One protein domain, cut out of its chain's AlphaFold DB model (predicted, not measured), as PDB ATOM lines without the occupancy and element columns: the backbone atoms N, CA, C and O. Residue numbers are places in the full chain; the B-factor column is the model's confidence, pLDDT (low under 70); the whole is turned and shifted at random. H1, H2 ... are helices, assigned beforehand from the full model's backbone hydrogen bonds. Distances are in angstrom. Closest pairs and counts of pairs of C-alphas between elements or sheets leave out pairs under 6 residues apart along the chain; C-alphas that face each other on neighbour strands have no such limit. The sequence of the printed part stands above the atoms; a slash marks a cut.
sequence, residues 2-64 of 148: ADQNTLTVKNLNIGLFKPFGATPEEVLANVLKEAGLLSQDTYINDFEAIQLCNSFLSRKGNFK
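AT A GLANCE: This is residues 2 to 64 of the 148 residues of an uncharacterized protein of Candidatus Melainabacteria bacterium GWA2_34_9 (UniProt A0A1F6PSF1). Two helices pack at about a right angle, H1 on the first half of the longer H2, residues 49 to 56, and a long unnamed stretch, residues 2 to 23, runs in a wide arc before H1. The printed part has 63 residues with two named helices, H1 then H2, and no named strand. The class is all helix, with 27 residues, under half, in named elements. The whole is compact, with a radius of gyration of the C-alphas of 12.1 A, yet elongated, spanning 42 by 25 by 20 A.

HOW THE PARTS SIT: H2, residues 49 to 64, touches H1, residues 24 to 34, with residues 49 to 56 alone. Their closest C-alphas, those of Glu 26 and Leu 52, are 4.7 A apart. Their lines are about perpendicular, at 81 degrees. In H1 and H2 every O i to N i+4 pair is within hydrogen-bond range. Residues 43 to 44 pair antiparallel with residues 47 to 48.

IN THESE COORDINATES: H2 is 22.4 A long and ends at C-alpha 64 (133.282, 149.831, 173.909). H1 is 15.5 A long and begins at C-alpha 24 (124.224, 143.163, 158.401).

THE WHOLE: The C-alphas farthest apart, those of Ala 2 and Lys 64, are 43.0 A apart. The printed part has no cut. The link from H1 to H2, 14 residues, is long. The pLDDT is under 70 at residues 2 to 5 and 15 to 17.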
ATOM      1  N   ALA A   2     117.176 119.102 146.196       49.81
ATOM      2  CA  ALA A   2     117.463 120.303 146.974       49.81
ATOM      3  C   ALA A   2     118.436 119.902 148.085       49.81
ATOM      4  O   ALA A   2     118.185 118.915 148.778       49.81
ATOM      5  N   ASP A   3     119.555 120.611 148.183       61.38
ATOM      6  CA  ASP A   3     120.500 120.449 149.276       61.38
ATOM      7  C   ASP A   3     119.742 120.720 150.584       61.38
ATOM      8  O   ASP A   3     119.271 121.833 150.825       61.38
ATOM      9  N   GLN A   4     119.509 119.672 151.379       59.03
ATOM     10  CA  GLN A   4     118.665 119.736 152.580       59.03
ATOM     11  C   GLN A   4     119.257 120.645 153.666       59.03
ATOM     12  O   GLN A   4     118.592 120.902 154.667       59.03
ATOM     13  N   ASN A   5     120.475 121.154 153.459       68.38
ATOM     14  CA  ASN A   5     121.206 121.965 154.419       68.38
ATOM     15  C   ASN A   5     121.304 123.454 154.037       68.38
ATOM     16  O   ASN A   5     122.012 124.211 154.699       68.38
ATOM     17  N   THR A   6     120.613 123.904 152.980       71.69
ATOM     18  CA  THR A   6     120.617 125.322 152.578       71.69
ATOM     19  C   THR A   6     119.372 126.060 153.076       71.69
ATOM     20  O   THR A   6     118.261 125.843 152.594       71.69
ATOM     21  N   LEU A   7     119.562 127.001 154.008       79.62
ATOM     22  CA  LEU A   7     118.536 127.949 154.454       79.62
ATOM     23  C   LEU A   7     118.740 129.299 153.750       79.62
ATOM     24  O   LEU A   7     119.798 129.909 153.873       79.62
ATOM     25  N   THR A   8     117.724 129.807 153.047       82.19
ATOM     26  CA  THR A   8     117.749 131.166 152.473       82.19
ATOM     27  C   THR A   8     116.794 132.082 153.229       82.19
ATOM     28  O   THR A   8     115.600 131.800 153.309       82.19
ATOM     29  N   VAL A   9     117.296 133.216 153.722       79.56
ATOM     30  CA  VAL A   9     116.483 134.255 154.370       79.56
ATOM     31  C   VAL A   9     116.393 135.476 153.452       79.56
ATOM     32  O   VAL A   9     117.405 135.938 152.933       79.56
ATOM     33  N   LYS A  10     115.183 136.002 153.223       85.06
ATOM     34  CA  LYS A  10     114.923 137.158 152.340       85.06
ATOM     35  C   LYS A  10     114.116 138.234 153.068       85.06
ATOM     36  O   LYS A  10     113.425 137.935 154.036       85.06
ATOM     37  N   ASN A  11     114.177 139.473 152.571       82.88
ATOM     38  CA  ASN A  11     113.404 140.628 153.060       82.88
ATOM     39  C   ASN A  11     113.638 141.000 154.541       82.88
ATOM     40  O   ASN A  11     112.752 141.551 155.192       82.88
ATOM     41  N   LEU A  12     114.832 140.736 155.079       77.81
ATOM     42  CA  LEU A  12     115.212 141.232 156.401       77.81
ATOM     43  C   LEU A  12     115.477 142.739 156.356       77.81
ATOM     44  O   LEU A  12     116.297 143.216 155.569       77.81
ATOM     45  N   ASN A  13     114.840 143.491 157.254       79.56
ATOM     46  CA  ASN A  13     115.105 144.917 157.412       79.56
ATOM     47  C   ASN A  13     116.356 145.165 158.271       79.56
ATOM     48  O   ASN A  13     116.293 145.605 159.416       79.56
ATOM     49  N   ILE A  14     117.511 144.873 157.685       71.94
ATOM     50  CA  ILE A  14     118.842 145.067 158.278       71.94
ATOM     51  C   ILE A  14     119.320 146.526 158.242       71.94
ATOM     52  O   ILE A  14     120.270 146.893 158.928       71.94
ATOM     53  N   GLY A  15     118.666 147.387 157.454       65.88
ATOM     54  CA  GLY A  15     119.041 148.797 157.321       65.88
ATOM     55  C   GLY A  15     118.831 149.609 158.602       65.88
ATOM     56  O   GLY A  15     119.583 150.552 158.845       65.88
ATOM     57  N   LEU A  16     117.851 149.218 159.424       65.94
ATOM     58  CA  LEU A  16     117.505 149.887 160.683       65.94
ATOM     59  C   LEU A  16     118.420 149.510 161.856       65.94
ATOM     60  O   LEU A  16     118.426 150.207 162.866       65.94
ATOM     61  N   PHE A  17     119.200 148.432 161.737       66.75
ATOM     62  CA  PHE A  17     120.005 147.903 162.833       66.75
ATOM     63  C   PHE A  17     121.469 147.753 162.410       66.75
ATOM     64  O   PHE A  17     121.915 146.691 161.980       66.75
ATOM     65  N   LYS A  18     122.225 148.851 162.534       71.50
ATOM     66  CA  LYS A  18     123.676 148.915 162.276       71.50
ATOM     67  C   LYS A  18     124.429 149.277 163.557       71.50
ATOM     68  O   LYS A  18     125.018 150.362 163.640       71.50
ATOM     69  N   PRO A  19     124.358 148.430 164.596       70.50
ATOM     70  CA  PRO A  19     124.939 148.765 165.882       70.50
ATOM     71  C   PRO A  19     126.445 148.956 165.695       70.50
ATOM     72  O   PRO A  19     127.095 148.168 165.012       70.50
ATOM     73  N   PHE A  20     126.986 150.056 166.231       77.44
ATOM     74  CA  PHE A  20     128.423 150.366 166.193       77.44
ATOM     75  C   PHE A  20     129.090 150.250 164.803       77.44
ATOM     76  O   PHE A  20     130.283 149.969 164.690       77.44
ATOM     77  N   GLY A  21     128.322 150.498 163.735       76.69
ATOM     78  CA  GLY A  21     128.810 150.410 162.358       76.69
ATOM     79  C   GLY A  21     129.124 148.983 161.899       76.69
ATOM     80  O   GLY A  21     129.924 148.813 160.978       76.69
ATOM     81  N   ALA A  22     128.543 147.973 162.548       85.62
ATOM     82  CA  ALA A  22     128.545 146.604 162.058       85.62
ATOM     83  C   ALA A  22     127.709 146.484 160.775       85.62
ATOM     84  O   ALA A  22     126.688 147.158 160.591       85.62
ATOM     85  N   THR A  23     128.172 145.619 159.888       87.94
ATOM     86  CA  THR A  23     127.458 145.197 158.689       87.94
ATOM     87  C   THR A  23     126.327 144.233 159.057       87.94
ATOM     88  O   THR A  23     126.397 143.542 160.076       87.94
ATOM     89  N   PRO A  24     125.273 144.161 158.238       87.19
ATOM     90  CA  PRO A  24     124.224 143.163 158.401       87.19
ATOM     91  C   PRO A  24     124.727 141.719 158.505       87.19
ATOM     92  O   PRO A  24     124.221 140.946 159.315       87.19
ATOM     93  N   GLU A  25     125.736 141.363 157.714       89.50
ATOM     94  CA  GLU A  25     126.348 140.039 157.671       89.50
ATOM     95  C   GLU A  25     127.057 139.711 158.991       89.50
ATOM     96  O   GLU A  25     126.901 138.616 159.525       89.50
ATOM     97  N   GLU A  26     127.768 140.683 159.570       90.38
ATOM     98  CA  GLU A  26     128.377 140.578 160.902       90.38
ATOM     99  C   GLU A  26     127.320 140.395 162.005       90.38
ATOM    100  O   GLU A  26     127.497 139.569 162.904       90.38
ATOM    101  N   VAL A  27     126.201 141.128 161.929       88.31
ATOM    102  CA  VAL A  27     125.082 140.984 162.877       88.31
ATOM    103  C   VAL A  27     124.475 139.585 162.779       88.31
ATOM    104  O   VAL A  27     124.290 138.923 163.800       88.31
ATOM    105  N   LEU A  28     124.200 139.111 161.560       88.50
ATOM    106  CA  LEU A  28     123.655 137.775 161.323       88.50
ATOM    107  C   LEU A  28     124.610 136.684 161.813       88.50
ATOM    108  O   LEU A  28     124.173 135.769 162.507       88.50
ATOM    109  N   ALA A  29     125.909 136.807 161.532       91.31
ATOM    110  CA  ALA A  29     126.921 135.874 162.019       91.31
ATOM    111  C   ALA A  29     126.922 135.779 163.548       91.31
ATOM    112  O   ALA A  29     126.954 134.681 164.106       91.31
ATOM    113  N   ASN A  30     126.842 136.920 164.238       89.88
ATOM    114  CA  ASN A  30     126.778 136.938 165.693       89.88
ATOM    115  C   ASN A  30     125.503 136.259 166.227       89.88
ATOM    116  O   ASN A  30     125.585 135.440 167.140       89.88
ATOM    117  N   VAL A  31     124.341 136.536 165.625       87.62
ATOM    118  CA  VAL A  31     123.064 135.909 166.013       87.62
ATOM    119  C   VAL A  31     123.103 134.393 165.811       87.62
ATOM    120  O   VAL A  31     122.708 133.643 166.703       87.62
ATOM    121  N   LEU A  32     123.615 133.925 164.670       89.19
ATOM    122  CA  LEU A  32     123.743 132.493 164.391       89.19
ATOM    123  C   LEU A  32     124.688 131.806 165.381       89.19
ATOM    124  O   LEU A  32     124.383 130.711 165.855       89.19
ATOM    125  N   LYS A  33     125.792 132.460 165.761       88.81
ATOM    126  CA  LYS A  33     126.692 131.949 166.802       88.81
ATOM    127  C   LYS A  33     125.988 131.805 168.149       88.81
ATOM    128  O   LYS A  33     126.109 130.765 168.786       88.81
ATOM    129  N   GLU A  34     125.248 132.821 168.582       84.25
ATOM    130  CA  GLU A  34     124.519 132.804 169.862       84.25
ATOM    131  C   GLU A  34     123.391 131.767 169.892       84.25
ATOM    132  O   GLU A  34     123.072 131.197 170.944       84.25
ATOM    133  N   ALA A  35     122.806 131.488 168.728       85.38
ATOM    134  CA  ALA A  35     121.849 130.408 168.536       85.38
ATOM    135  C   ALA A  35     122.504 129.012 168.500       85.38
ATOM    136  O   ALA A  35     121.784 128.018 168.523       85.38
ATOM    137  N   GLY A  36     123.841 128.918 168.469       85.62
ATOM    138  CA  GLY A  36     124.570 127.654 168.332       85.62
ATOM    139  C   GLY A  36     124.493 127.048 166.927       85.62
ATOM    140  O   GLY A  36     124.758 125.864 166.760       85.62
ATOM    141  N   LEU A  37     124.117 127.848 165.924       86.94
ATOM    142  CA  LEU A  37     123.892 127.420 164.538       86.94
ATOM    143  C   LEU A  37     125.113 127.636 163.634       86.94
ATOM    144  O   LEU A  37     125.048 127.356 162.441       86.94
ATOM    145  N   LEU A  38     126.207 128.172 164.176       87.38
ATOM    146  CA  LEU A  38     127.402 128.512 163.413       87.38
ATOM    147  C   LEU A  38     128.417 127.360 163.456       87.38
ATOM    148  O   LEU A  38     128.901 126.993 164.527       87.38
ATOM    149  N   SER A  39     128.757 126.823 162.286       87.62
ATOM    150  CA  SER A  39     129.801 125.813 162.061       87.62
ATOM    151  C   SER A  39     130.952 126.373 161.209       87.62
ATOM    152  O   SER A  39     130.865 127.489 160.694       87.62
ATOM    153  N   GLN A  40     132.035 125.600 161.046       86.19
ATOM    154  CA  GLN A  40     133.168 125.980 160.181       86.19
ATOM    155  C   GLN A  40     132.762 126.154 158.714       86.19
ATOM    156  O   GLN A  40     133.287 127.035 158.046       86.19
ATOM    157  N   ASP A  41     131.760 125.400 158.266       88.62
ATOM    158  CA  ASP A  41     131.267 125.427 156.887       88.62
ATOM    159  C   ASP A  41     130.060 126.361 156.706       88.62
ATOM    160  O   ASP A  41     129.342 126.283 155.711       88.62
ATOM    161  N   THR A  42     129.782 127.229 157.684       89.81
ATOM    162  CA  THR A  42     128.692 128.201 157.574       89.81
ATOM    163  C   THR A  42     129.159 129.430 156.806       89.81
ATOM    164  O   THR A  42     130.066 130.145 157.243       89.81
ATOM    165  N   TYR A  43     128.468 129.728 155.710       90.38
ATOM    166  CA  TYR A  43     128.673 130.931 154.910       90.38
ATOM    167  C   TYR A  43     127.445 131.839 154.994       90.38
ATOM    168  O   TYR A  43     126.305 131.373 155.017       90.38
ATOM    169  N   ILE A  44     127.681 133.148 155.054       88.94
ATOM    170  CA  ILE A  44     126.647 134.175 154.915       88.94
ATOM    171  C   ILE A  44     126.988 134.951 153.654       88.94
ATOM    172  O   ILE A  44     128.011 135.635 153.598       88.94
ATOM    173  N   ASN A  45     126.126 134.831 152.645       86.69
ATOM    174  CA  ASN A  45     126.471 135.190 151.270       86.69
ATOM    175  C   ASN A  45     127.775 134.469 150.871       86.69
ATOM    176  O   ASN A  45     127.897 133.268 151.103       86.69
ATOM    177  N   ASP A  46     128.756 135.199 150.344       88.38
ATOM    178  CA  ASP A  46     130.042 134.652 149.897       88.38
ATOM    179  C   ASP A  46     131.144 134.724 150.976       88.38
ATOM    180  O   ASP A  46     132.330 134.605 150.671       88.38
ATOM    181  N   PHE A  47     130.778 134.948 152.245       90.56
ATOM    182  CA  PHE A  47     131.725 135.138 153.348       90.56
ATOM    183  C   PHE A  47     131.593 134.058 154.423       90.56
ATOM    184  O   PHE A  47     130.490 133.693 154.830       90.56
ATOM    185  N   GLU A  48     132.729 133.609 154.959       93.88
ATOM    186  CA  GLU A  48     132.772 132.715 156.119       93.88
ATOM    187  C   GLU A  48     132.148 133.383 157.355       93.88
ATOM    188  O   GLU A  48     132.609 134.428 157.833       93.88
ATOM    189  N   ALA A  49     131.130 132.745 157.935       92.56
ATOM    190  CA  ALA A  49     130.409 133.285 159.085       92.56
ATOM    191  C   ALA A  49     131.306 133.435 160.327       92.56
ATOM    192  O   ALA A  49     131.124 134.365 161.113       92.56
ATOM    193  N   ILE A  50     132.313 132.566 160.495       92.19
ATOM    194  CA  ILE A  50     133.297 132.677 161.586       92.19
ATOM    195  C   ILE A  50     134.058 134.005 161.495       92.19
ATOM    196  O   ILE A  50     134.191 134.706 162.502       92.19
ATOM    197  N   GLN A  51     134.531 134.373 160.303       92.81
ATOM    198  CA  GLN A  51     135.297 135.605 160.099       92.81
ATOM    199  C   GLN A  51     134.431 136.838 160.357       92.81
ATOM    200  O   GLN A  51     134.858 137.765 161.050       92.81
ATOM    201  N   LEU A  52     133.185 136.817 159.879       92.75
ATOM    202  CA  LEU A  52     132.205 137.869 160.147       92.75
ATOM    203  C   LEU A  52     131.928 138.014 161.648       92.75
ATOM    204  O   LEU A  52     131.909 139.128 162.170       92.75
ATOM    205  N   CYS A  53     131.784 136.905 162.377       90.31
ATOM    206  CA  CYS A  53     131.600 136.952 163.823       90.31
ATOM    207  C   CYS A  53     132.828 137.533 164.543       90.31
ATOM    208  O   CYS A  53     132.685 138.373 165.432       90.31
ATOM    209  N   ASN A  54     134.041 137.137 164.153       90.50
ATOM    210  CA  ASN A  54     135.263 137.696 164.732       90.50
ATOM    211  C   ASN A  54     135.354 139.207 164.481       90.50
ATOM    212  O   ASN A  54     135.600 139.969 165.418       90.50
ATOM    213  N   SER A  55     135.063 139.649 163.253       90.69
ATOM    214  CA  SER A  55     135.002 141.070 162.899       90.69
ATOM    215  C   SER A  55     133.961 141.822 163.741       90.69
ATOM    216  O   SER A  55     134.264 142.879 164.304       90.69
ATOM    217  N   PHE A  56     132.771 141.242 163.940       89.50
ATOM    218  CA  PHE A  56     131.733 141.793 164.816       89.50
ATOM    219  C   PHE A  56     132.223 141.978 166.259       89.50
ATOM    220  O   PHE A  56     132.070 143.057 166.834       89.50
ATOM    221  N   LEU A  57     132.838 140.948 166.849       84.31
ATOM    222  CA  LEU A  57     133.336 140.991 168.227       84.31
ATOM    223  C   LEU A  57     134.461 142.018 168.391       84.31
ATOM    224  O   LEU A  57     134.465 142.774 169.367       84.31
ATOM    225  N   SER A  58     135.370 142.110 167.417       84.94
ATOM    226  CA  SER A  58     136.398 143.151 167.385       84.94
ATOM    227  C   SER A  58     135.786 144.551 167.297       84.94
ATOM    228  O   SER A  58     136.197 145.436 168.050       84.94
ATOM    229  N   ARG A  59     134.760 144.771 166.459       83.69
ATOM    230  CA  ARG A  59     134.031 146.054 166.400       83.69
ATOM    231  C   ARG A  59     133.314 146.372 167.709       83.69
ATOM    232  O   ARG A  59     133.463 147.491 168.193       83.69
ATOM    233  N   LYS A  60     132.601 145.412 168.320       81.56
ATOM    234  CA  LYS A  60     131.941 145.583 169.634       81.56
ATOM    235  C   LYS A  60     132.969 145.995 170.697       81.56
ATOM    236  O   LYS A  60     132.737 146.947 171.445       81.56
ATOM    237  N   GLY A  61     134.137 145.346 170.719       77.75
ATOM    238  CA  GLY A  61     135.253 145.678 171.610       77.75
ATOM    239  C   GLY A  61     135.820 147.084 171.380       77.75
ATOM    240  O   GLY A  61     135.909 147.877 172.319       77.75
ATOM    241  N   ASN A  62     136.131 147.426 170.129       79.06
ATOM    242  CA  ASN A  62     136.643 148.747 169.751       79.06
ATOM    243  C   ASN A  62     135.631 149.857 170.040       79.06
ATOM    244  O   ASN A  62     136.002 150.924 170.524       79.06
ATOM    245  N   PHE A  63     134.344 149.607 169.800       76.81
ATOM    246  CA  PHE A  63     133.288 150.555 170.116       76.81
ATOM    247  C   PHE A  63     133.205 150.801 171.624       76.81
ATOM    248  O   PHE A  63     133.236 151.956 172.046       76.81
ATOM    249  N   LYS A  64     133.235 149.738 172.439       72.25
ATOM    250  CA  LYS A  64     133.282 149.831 173.909       72.25
ATOM    251  C   LYS A  64     134.513 150.591 174.420       72.25
ATOM    252  O   LYS A  64     134.427 151.304 175.416       72.25
TER     253      LYS A  64